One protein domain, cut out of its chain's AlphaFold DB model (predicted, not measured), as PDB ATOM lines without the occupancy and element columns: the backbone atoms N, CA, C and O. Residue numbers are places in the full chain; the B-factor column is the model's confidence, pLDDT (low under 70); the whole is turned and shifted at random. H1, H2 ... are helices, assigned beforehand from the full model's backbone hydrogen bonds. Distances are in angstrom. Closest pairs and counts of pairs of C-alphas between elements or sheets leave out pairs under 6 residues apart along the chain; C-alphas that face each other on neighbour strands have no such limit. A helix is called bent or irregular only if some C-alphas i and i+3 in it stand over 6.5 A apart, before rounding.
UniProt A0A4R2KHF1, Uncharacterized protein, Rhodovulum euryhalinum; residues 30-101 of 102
ATOM      1  N   ASN A  30     169.256 240.292 103.640       95.31
ATOM      2  CA  ASN A  30     167.814 240.581 103.722       95.31
ATOM      3  C   ASN A  30     167.094 240.566 102.358       95.31
ATOM      4  O   ASN A  30     165.897 240.812 102.295       95.31
ATOM      5  N   ARG A  31     167.809 240.306 101.257       95.38
ATOM      6  CA  ARG A  31     167.239 240.295  99.894       95.38
ATOM      7  C   ARG A  31     167.437 238.978  99.148       95.38
ATOM      8  O   ARG A  31     167.161 238.902  97.954       95.38
ATOM      9  N   LEU A  32     167.857 237.931  99.851       95.69
ATOM     10  CA  LEU A  32     168.086 236.601  99.289       95.69
ATOM     11  C   LEU A  32     166.831 236.052  98.600       95.69
ATOM     12  O   LEU A  32     166.946 235.483  97.522       95.69
ATOM     13  N   SER A  33     165.635 236.256  99.162       97.69
ATOM     14  CA  SER A  33     164.385 235.842  98.504       97.69
ATOM     15  C   SER A  33     164.156 236.582  97.188       97.69
ATOM     16  O   SER A  33     163.866 235.953  96.175       97.69
ATOM     17  N   ALA A  34     164.318 237.908  97.170       96.62
ATOM     18  CA  ALA A  34     164.147 238.713  95.960       96.62
ATOM     19  C   ALA A  34     165.153 238.332  94.856       96.62
ATOM     20  O   ALA A  34     164.828 238.402  93.674       96.62
ATOM     21  N   GLU A  35     166.354 237.899  95.240       95.19
ATOM     22  CA  GLU A  35     167.399 237.406  94.334       95.19
ATOM     23  C   GLU A  35     167.166 235.960  93.855       95.19
ATOM     24  O   GLU A  35     167.845 235.508  92.936       95.19
ATOM     25  N   ASN A  36     166.209 235.242  94.449       96.44
ATOM     26  CA  ASN A  36     165.880 233.845  94.153       96.44
ATOM     27  C   ASN A  36     164.384 233.688  93.823       96.44
ATOM     28  O   ASN A  36     163.670 232.896  94.436       96.44
ATOM     29  N   ASP A  37     163.897 234.475  92.859       96.56
ATOM     30  CA  ASP A  37     162.522 234.412  92.328       96.56
ATOM     31  C   ASP A  37     161.413 234.550  93.395       96.56
ATOM     32  O   ASP A  37     160.311 234.018  93.262       96.56
ATOM     33  N   GLY A  38     161.700 235.278  94.477       96.94
ATOM     34  CA  GLY A  38     160.793 235.484  95.607       96.94
ATOM     35  C   GLY A  38     160.788 234.346  96.632       96.94
ATOM     36  O   GLY A  38     160.066 234.437  97.624       96.94
ATOM     37  N   ALA A  39     161.583 233.293  96.436       97.62
ATOM     38  CA  ALA A  39     161.675 232.154  97.340       97.62
ATOM     39  C   ALA A  39     162.990 232.173  98.125       97.62
ATOM     40  O   ALA A  39     164.072 232.304  97.557       97.62
ATOM     41  N   PHE A  40     162.921 231.977  99.443       98.06
ATOM     42  CA  PHE A  40     164.128 231.887 100.257       98.06
ATOM     43  C   PHE A  40     164.883 230.573  99.964       98.06
ATOM     44  O   PHE A  40     164.316 229.488 100.145       98.06
ATOM     45  N   PRO A  41     166.165 230.613  99.551       97.00
ATOM     46  CA  PRO A  41     166.914 229.419  99.156       97.00
ATOM     47  C   PRO A  41     167.454 228.652 100.380       97.00
ATOM     48  O   PRO A  41     168.663 228.519 100.582       97.00
ATOM     49  N   MET A  42     166.550 228.120 101.212       97.25
ATOM     50  CA  MET A  42     166.837 227.526 102.529       97.25
ATOM     51  C   MET A  42     168.000 226.525 102.519       97.25
ATOM     52  O   MET A  42     168.932 226.630 103.316       97.25
ATOM     53  N   LEU A  43     167.972 225.550 101.603       95.56
ATOM     54  CA  LEU A  43     169.014 224.525 101.531       95.56
ATOM     55  C   LEU A  43     170.384 225.136 101.210       95.56
ATOM     56  O   LEU A  43     171.373 224.777 101.843       95.56
ATOM     57  N   GLN A  44     170.441 226.070 100.262       93.44
ATOM     58  CA  GLN A  44     171.690 226.715  99.864       93.44
ATOM     59  C   GLN A  44     172.257 227.563 101.008       93.44
ATOM     60  O   GLN A  44     173.448 227.482 101.298       93.44
ATOM     61  N   VAL A  45     171.402 228.304 101.719       94.12
ATOM     62  CA  VAL A  45     171.793 229.082 102.903       94.12
ATOM     63  C   VAL A  45     172.365 228.174 103.993       94.12
ATOM     64  O   VAL A  45     173.448 228.450 104.509       94.12
ATOM     65  N   ILE A  46     171.696 227.058 104.303       95.31
ATOM     66  CA  ILE A  46     172.196 226.061 105.264       95.31
ATOM     67  C   ILE A  46     173.582 225.556 104.846       95.31
ATOM     68  O   ILE A  46     174.490 225.499 105.675       95.31
ATOM     69  N   GLN A  47     173.768 225.220 103.567       93.12
ATOM     70  CA  GLN A  47     175.038 224.710 103.047       93.12
ATOM     71  C   GLN A  47     176.164 225.757 103.103       93.12
ATOM     72  O   GLN A  47     177.293 225.405 103.447       93.12
ATOM     73  N   ILE A  48     175.866 227.028 102.810       91.50
ATOM     74  CA  ILE A  48     176.828 228.140 102.874       91.50
ATOM     75  C   ILE A  48     177.254 228.410 104.319       91.50
ATOM     76  O   ILE A  48     178.458 228.508 104.589       91.50
ATOM     77  N   ILE A  49     176.289 228.494 105.248       92.19
ATOM     78  CA  ILE A  49     176.561 228.697 106.677       92.19
ATOM     79  C   ILE A  49     177.411 227.542 107.201       92.19
ATOM     80  O   ILE A  49     178.451 227.786 107.806       92.19
ATOM     81  N   ASP A  50     176.997 226.295 106.962       93.12
ATOM     82  CA  ASP A  50     177.724 225.114 107.426       93.12
ATOM     83  C   ASP A  50     179.165 225.096 106.889       93.12
ATOM     84  O   ASP A  50     180.126 224.948 107.648       93.12
ATOM     85  N   GLY A  51     179.319 225.318 105.582       91.00
ATOM     86  CA  GLY A  51     180.609 225.469 104.922       91.00
ATOM     87  C   GLY A  51     181.369 224.172 104.650       91.00
ATOM     88  O   GLY A  51     182.298 224.196 103.846       91.00
ATOM     89  N   ARG A  52     180.975 223.039 105.251       90.12
ATOM     90  CA  ARG A  52     181.651 221.733 105.092       90.12
ATOM     91  C   ARG A  52     181.199 220.963 103.844       90.12
ATOM     92  O   ARG A  52     181.720 219.895 103.549       90.12
ATOM     93  N   THR A  53     180.233 221.497 103.097       82.44
ATOM     94  CA  THR A  53     179.613 220.863 101.918       82.44
ATOM     95  C   THR A  53     180.411 221.047 100.628       82.44
ATOM     96  O   THR A  53     180.062 220.458  99.609       82.44
ATOM     97  N   GLY A  54     181.462 221.872 100.641       68.75
ATOM     98  CA  GLY A  54     182.284 222.137  99.458       68.75
ATOM     99  C   GLY A  54     181.611 223.011  98.391       68.75
ATOM    100  O   GLY A  54     182.243 223.298  97.379       68.75
ATOM    101  N   VAL A  55     180.376 223.491  98.617       60.84
ATOM    102  CA  VAL A  55     179.697 224.504  97.784       60.84
ATOM    103  C   VAL A  55     180.336 225.870  98.053       60.84
ATOM    104  O   VAL A  55     179.760 226.757  98.678       60.84
ATOM    105  N   ARG A  56     181.605 226.004  97.675       61.16
ATOM    106  CA  ARG A  56     182.406 227.217  97.824       61.16
ATOM    107  C   ARG A  56     183.244 227.343  96.568       61.16
ATOM    108  O   ARG A  56     184.252 226.659  96.426       61.16
ATOM    109  N   SER A  57     182.802 228.187  95.643       43.00
ATOM    110  CA  SER A  57     183.393 228.250  94.309       43.00
ATOM    111  C   SER A  57     184.871 228.642  94.358       43.00
ATOM    112  O   SER A  57     185.656 228.033  93.644       43.00
ATOM    113  N   HIS A  58     185.292 229.562  95.239       42.88
ATOM    114  CA  HIS A  58     186.650 230.130  95.191       42.88
ATOM    115  C   HIS A  58     187.283 230.455  96.557       42.88
ATOM    116  O   HIS A  58     187.937 231.479  96.686       42.88
ATOM    117  N   GLY A  59     187.141 229.593  97.577       53.69
ATOM    118  CA  GLY A  59     187.871 229.793  98.846       53.69
ATOM    119  C   GLY A  59     187.625 231.181  99.458       53.69
ATOM    120  O   GLY A  59     188.551 231.953  99.655       53.69
ATOM    121  N   GLU A  60     186.357 231.509  99.691       61.72
ATOM    122  CA  GLU A  60     185.893 232.849 100.074       61.72
ATOM    123  C   GLU A  60     185.760 233.001 101.617       61.72
ATOM    124  O   GLU A  60     185.564 232.006 102.325       61.72
ATOM    125  N   PRO A  61     185.856 234.231 102.166       68.06
ATOM    126  CA  PRO A  61     186.310 234.573 103.531       68.06
ATOM    127  C   PRO A  61     185.348 234.275 104.685       68.06
ATOM    128  O   PRO A  61     185.640 234.608 105.838       68.06
ATOM    129  N   MET A  62     184.206 233.642 104.422       83.69
ATOM    130  CA  MET A  62     183.335 233.195 105.502       83.69
ATOM    131  C   MET A  62     183.954 231.985 106.219       83.69
ATOM    132  O   MET A  62     184.300 230.989 105.565       83.69
ATOM    133  N   PRO A  63     184.037 232.005 107.562       87.75
ATOM    134  CA  PRO A  63     184.512 230.858 108.320       87.75
ATOM    135  C   PRO A  63     183.728 229.580 108.003       87.75
ATOM    136  O   PRO A  63     182.575 229.617 107.564       87.75
ATOM    137  N   ILE A  64     184.345 228.424 108.241       91.00
ATOM    138  CA  ILE A  64     183.630 227.145 108.223       91.00
ATOM    139  C   ILE A  64     182.881 227.037 109.557       91.00
ATOM    140  O   ILE A  64     183.408 226.525 110.548       91.00
ATOM    141  N   TRP A  65     181.674 227.609 109.627       92.25
ATOM    142  CA  TRP A  65     180.935 227.691 110.889       92.25
ATOM    143  C   TRP A  65     180.533 226.324 111.424       92.25
ATOM    144  O   TRP A  65     180.482 226.164 112.640       92.25
ATOM    145  N   GLY A  66     180.309 225.336 110.555       92.50
ATOM    146  CA  GLY A  66     180.088 223.956 110.974       92.50
ATOM    147  C   GLY A  66     181.212 223.454 111.886       92.50
ATOM    148  O   GLY A  66     180.941 222.971 112.985       92.50
ATOM    149  N   ASP A  67     182.471 223.674 111.498       93.06
ATOM    150  CA  ASP A  67     183.641 223.276 112.290       93.06
ATOM    151  C   ASP A  67     183.807 224.131 113.551       93.06
ATOM    152  O   ASP A  67     184.037 223.595 114.640       93.06
ATOM    153  N   LEU A  68     183.631 225.454 113.443       92.75
ATOM    154  CA  LEU A  68     183.743 226.363 114.591       92.75
ATOM    155  C   LEU A  68     182.670 226.102 115.653       92.75
ATOM    156  O   LEU A  68     182.941 226.211 116.849       92.75
ATOM    157  N   PHE A  69     181.453 225.742 115.245       94.00
ATOM    158  CA  PHE A  69     180.387 225.368 116.167       94.00
ATOM    159  C   PHE A  69     180.607 223.981 116.767       94.00
ATOM    160  O   PHE A  69     180.244 223.782 117.928       94.00
ATOM    161  N   LYS A  70     181.187 223.045 116.003       94.88
ATOM    162  CA  LYS A  70     181.411 221.658 116.423       94.88
ATOM    163  C   LYS A  70     182.563 221.525 117.414       94.88
ATOM    164  O   LYS A  70     182.395 220.891 118.453       94.88
ATOM    165  N   THR A  71     183.701 222.157 117.128       94.75
ATOM    166  CA  THR A  71     184.957 222.051 117.897       94.75
ATOM    167  C   THR A  71     184.777 222.146 119.423       94.75
ATOM    168  O   THR A  71     185.222 221.234 120.120       94.75
ATOM    169  N   PRO A  72     184.089 223.162 119.989       94.25
ATOM    170  CA  PRO A  72     183.938 223.276 121.443       94.25
ATOM    171  C   PRO A  72     182.997 222.233 122.069       94.25
ATOM    172  O   PRO A  72     182.957 222.110 123.290       94.25
ATOM    173  N   LEU A  73     182.213 221.502 121.270       94.62
ATOM    174  CA  LEU A  73     181.211 220.549 121.755       94.62
ATOM    175  C   LEU A  73     181.747 219.114 121.839       94.62
ATOM    176  O   LEU A  73     181.307 218.346 122.695       94.62
ATOM    177  N   VAL A  74     182.713 218.750 120.990       93.38
ATOM    178  CA  VAL A  74     183.190 217.361 120.849       93.38
ATOM    179  C   VAL A  74     183.659 216.764 122.180       93.38
ATOM    180  O   VAL A  74     183.315 215.624 122.485       93.38
ATOM    181  N   GLY A  75     184.372 217.533 123.009       94.12
ATOM    182  CA  GLY A  75     184.899 217.046 124.292       94.12
ATOM    183  C   GLY A  75     183.834 216.685 125.337       94.12
ATOM    184  O   GLY A  75     184.115 215.885 126.223       94.12
ATOM    185  N   GLY A  76     182.623 217.248 125.246       94.75
ATOM    186  CA  GLY A  76     181.555 217.025 126.229       94.75
ATOM    187  C   GLY A  76     180.466 216.046 125.782       94.75
ATOM    188  O   GLY A  76     179.873 215.372 126.617       94.75
ATOM    189  N   MET A  77     180.187 215.969 124.479       93.31
ATOM    190  CA  MET A  77     179.055 215.197 123.934       93.31
ATOM    191  C   MET A  77     179.431 214.224 122.811       93.31
ATOM    192  O   MET A  77     178.557 213.563 122.249       93.31
ATOM    193  N   GLY A  78     180.722 214.121 122.486       94.88
ATOM    194  CA  GLY A  78     181.205 213.315 121.371       94.88
ATOM    195  C   GLY A  78     180.799 213.879 120.008       94.88
ATOM    196  O   GLY A  78     180.055 214.856 119.894       94.88
ATOM    197  N   ASP A  79     181.304 213.246 118.950       93.44
ATOM    198  CA  ASP A  79     181.143 213.745 117.582       93.44
ATOM    199  C   ASP A  79     179.673 213.781 117.129       93.44
ATOM    200  O   ASP A  79     179.205 214.781 116.581       93.44
ATOM    201  N   TYR A  80     178.925 212.715 117.433       93.88
ATOM    202  CA  TYR A  80     177.516 212.587 117.061       93.88
ATOM    203  C   TYR A  80     176.631 213.616 117.776       93.88
ATOM    204  O   TYR A  80     175.816 214.282 117.137       93.88
ATOM    205  N   GLY A  81     176.809 213.784 119.091       95.88
ATOM    206  CA  GLY A  81     176.057 214.775 119.863       95.88
ATOM    207  C   GLY A  81     176.342 216.198 119.386       95.88
ATOM    208  O   GLY A  81     175.414 216.986 119.195       95.88
ATOM    209  N   ALA A  82     177.614 216.501 119.112       96.56
ATOM    210  CA  ALA A  82     178.021 217.795 118.582       96.56
ATOM    211  C   ALA A  82     177.355 218.094 117.231       96.56
ATOM    212  O   ALA A  82     176.855 219.199 117.028       96.56
ATOM    213  N   GLU A  83     177.279 217.108 116.334       96.06
ATOM    214  CA  GLU A  83     176.673 217.275 115.011       96.06
ATOM    215  C   GLU A  83     175.178 217.634 115.080       96.06
ATOM    216  O   GLU A  83     174.726 218.519 114.352       96.06
ATOM    217  N   VAL A  84     174.414 217.018 115.989       96.31
ATOM    218  CA  VAL A  84     172.986 217.341 116.181       96.31
ATOM    219  C   VAL A  84     172.804 218.809 116.583       96.31
ATOM    220  O   VAL A  84     171.962 219.513 116.020       96.31
ATOM    221  N   ILE A  85     173.629 219.299 117.511       96.31
ATOM    222  CA  ILE A  85     173.577 220.693 117.966       96.31
ATOM    223  C   ILE A  85     174.002 221.660 116.861       96.31
ATOM    224  O   ILE A  85     173.370 222.705 116.686       96.31
ATOM    225  N   VAL A  86     175.050 221.331 116.103       95.81
ATOM    226  CA  VAL A  86     175.536 222.162 114.990       95.81
ATOM    227  C   VAL A  86     174.442 222.336 113.938       95.81
ATOM    228  O   VAL A  86     174.137 223.470 113.575       95.81
ATOM    229  N   ARG A  87     173.780 221.250 113.524       95.69
ATOM    230  CA  ARG A  87     172.672 221.311 112.556       95.69
ATOM    231  C   ARG A  87     171.505 222.155 113.063       95.69
ATOM    232  O   ARG A  87     170.984 222.975 112.313       95.69
ATOM    233  N   GLY A  88     171.141 222.017 114.339       96.56
ATOM    234  CA  GLY A  88     170.112 222.853 114.966       96.56
ATOM    235  C   GLY A  88     170.473 224.344 114.969       96.56
ATOM    236  O   GLY A  88     169.631 225.186 114.660       96.56
ATOM    237  N   ARG A  89     171.738 224.687 115.252       95.62
ATOM    238  CA  ARG A  89     172.229 226.075 115.205       95.62
ATOM    239  C   ARG A  89     172.202 226.649 113.793       95.62
ATOM    240  O   ARG A  89     171.712 227.759 113.615       95.62
ATOM    241  N   VAL A  90     172.702 225.902 112.807       95.62
ATOM    242  CA  VAL A  90     172.698 226.328 111.398       95.62
ATOM    243  C   VAL A  90     171.267 226.559 110.914       95.62
ATOM    244  O   VAL A  90     170.984 227.611 110.347       95.62
ATOM    245  N   LEU A  91     170.352 225.632 111.211       97.00
ATOM    246  CA  LEU A  91     168.941 225.762 110.851       97.00
ATOM    247  C   LEU A  91     168.287 226.980 111.516       97.00
ATOM    248  O   LEU A  91     167.567 227.726 110.863       97.00
ATOM    249  N   SER A  92     168.568 227.227 112.798       96.81
ATOM    250  CA  SER A  92     168.045 228.403 113.500       96.81
ATOM    251  C   SER A  92     168.539 229.719 112.895       96.81
ATOM    252  O   SER A  92     167.767 230.673 112.839       96.81
ATOM    253  N   ILE A  93     169.794 229.785 112.437       94.62
ATOM    254  CA  ILE A  93     170.314 230.962 111.728       94.62
ATOM    255  C   ILE A  93     169.614 231.107 110.375       94.62
ATOM    256  O   ILE A  93     169.192 232.207 110.038       94.62
ATOM    257  N   ALA A  94     169.449 230.017 109.622       96.31
ATOM    258  CA  ALA A  94     168.774 230.049 108.328       96.31
ATOM    259  C   ALA A  94     167.313 230.524 108.445       96.31
ATOM    260  O   ALA A  94     166.904 231.388 107.676       96.31
ATOM    261  N   TYR A  95     166.566 230.065 109.456       97.62
ATOM    262  CA  TYR A  95     165.215 230.572 109.738       97.62
ATOM    263  C   TYR A  95     165.196 232.044 110.139       97.62
ATOM    264  O   TYR A  95     164.287 232.778 109.761       97.62
ATOM    265  N   TYR A  96     166.190 232.500 110.901       95.62
ATOM    266  CA  TYR A  96     166.297 233.922 111.198       95.62
ATOM    267  C   TYR A  96     166.520 234.736 109.919       95.62
ATOM    268  O   TYR A  96     165.828 235.728 109.712       95.62
ATOM    269  N   LEU A  97     167.421 234.294 109.037       95.38
ATOM    270  CA  LEU A  97     167.637 234.952 107.750       95.38
ATOM    271  C   LEU A  97     166.359 234.967 106.906       95.38
ATOM    272  O   LEU A  97     165.995 236.021 106.402       95.38
ATOM    273  N   GLU A  98     165.628 233.857 106.820       97.31
ATOM    274  CA  GLU A  98     164.323 233.806 106.147       97.31
ATOM    275  C   GLU A  98     163.331 234.831 106.722       97.31
ATOM    276  O   GLU A  98     162.602 235.481 105.978       97.31
ATOM    277  N   SER A  99     163.334 235.032 108.042       96.31
ATOM    278  CA  SER A  99     162.400 235.946 108.712       96.31
ATOM    279  C   SER A  99     162.675 237.436 108.489       96.31
ATOM    280  O   SER A  99     161.799 238.252 108.768       96.31
ATOM    281  N   ILE A 100     163.872 237.800 108.017       95.06
ATOM    282  CA  ILE A 100     164.280 239.199 107.795       95.06
ATOM    283  C   ILE A 100     164.286 239.597 106.313       95.06
ATOM    284  O   ILE A 100     164.850 240.632 105.974       95.06
ATOM    285  N   GLN A 101     163.727 238.764 105.432       96.25
ATOM    286  CA  GLN A 101     163.653 239.073 104.003       96.25
ATOM    287  C   GLN A 101     162.659 240.212 103.732       96.25
ATOM    288  O   GLN A 101     161.600 240.266 104.358       96.25
TER     289      GLN A 101
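What this domain is: This is residues 30 to 101 of the 102 residues of an uncharacterized protein of Rhodovulum euryhalinum (UniProt A0A4R2KHF1). A long helix, H3, folds back on itself at residues 77 and 78 into a narrow V with a shorter arm, H3a, and a longer arm, H3b. H2 crosses the part of H3b far from this fold and also meets the first turn of H3a, while the tiny H1 lies near the last residues of H3b, where the two ends of the printed part come together. The printed part has 72 residues with three named helices, in the order H1, H2, H3, and no named strand; its class is all helix. The whole is only just loose, close to compact, with a radius of gyration of the C-alphas of 13.5 A. Its C-alphas span 42 by 28 by 15 A, an outline only just flat.

Where its parts are: H1 is residues 32 to 35, four residues and 5.1 A from first to last C-alpha; it begins at C-alpha 32, at (168.086, 236.601, 99.289). H2 is residues 42 to 50, 12.2 A long, and ends at C-alpha 50, at (177.724, 225.114, 107.426). Residues 51 to 64 hold no named element. H3 is residues 65 to 99, assigned as one helix by its hydrogen bonds but bent: C-alphas 76 and 79 are 9.3 A apart. Its arm H3a is residues 65 to 76, 18.7 A long, and is itself irregular, with C-alphas 72 and 75 at 6.9 A. Residues 77 and 78 belong to neither arm. H3b is residues 79 to 99, 30.4 A long, and ends at C-alpha 99, at (162.400, 235.946, 108.712).

How they stand to each other: H1 touches no helix. It is close to H3b but not clearly touching, the closest C-alphas being those of Ser 33 and Glu 98, 7.9 A apart. H1 is apart from H3a, and it is also apart from H2, which follows it in the chain. H3b touches H2 with residues 90 to 98 alone; the closest C-alphas are those of Ile 46 and Ala 94, at 6.1 A. The two run opposite ways at a steep tilt of 53 degrees. H3a touches H2 with residues 65 to 67 alone; the closest C-alphas are those of Asp 50 and Gly 66, at 4.4 A. These two run the same way at a steep tilt of 63 degrees. H3a and H3b touch, with 11 pairs of C-alphas within 8 A, the closest being Leu 73 and Ala 82 at 5.3 A. They run opposite ways at a tilt of 38 degrees, only just steep. The helix packing is mostly crossed: of the three pairs that touch, 0 are at a shallow tilt. In H2 and H3b every pair of O of residue i and N of residue i+4 is within hydrogen-bond range. In H3a 4 of 8 such pairs are, beside 4 of 9 pairs of O i and N i+3, and H1 is too short for any O i to N i+4 pair.

The domain as a whole: The two C-alphas farthest apart are those of Asp 37 and Gly 75, at 42.7 A. The first and last printed C-alphas, those of Asn 30 and Gln 101, are 4.4 A apart. The printed part has no cut. The link from H1 to H2, six residues, is short, and the link from H2 to H3, 14 residues, is long. The C-alphas of that long link lie 7 to 18 A from the mean of all C-alphas. The mean pLDDT of the printed part of this predicted model is 90.4, and the eight residues under 70 are residues 54 to 61, within the long link.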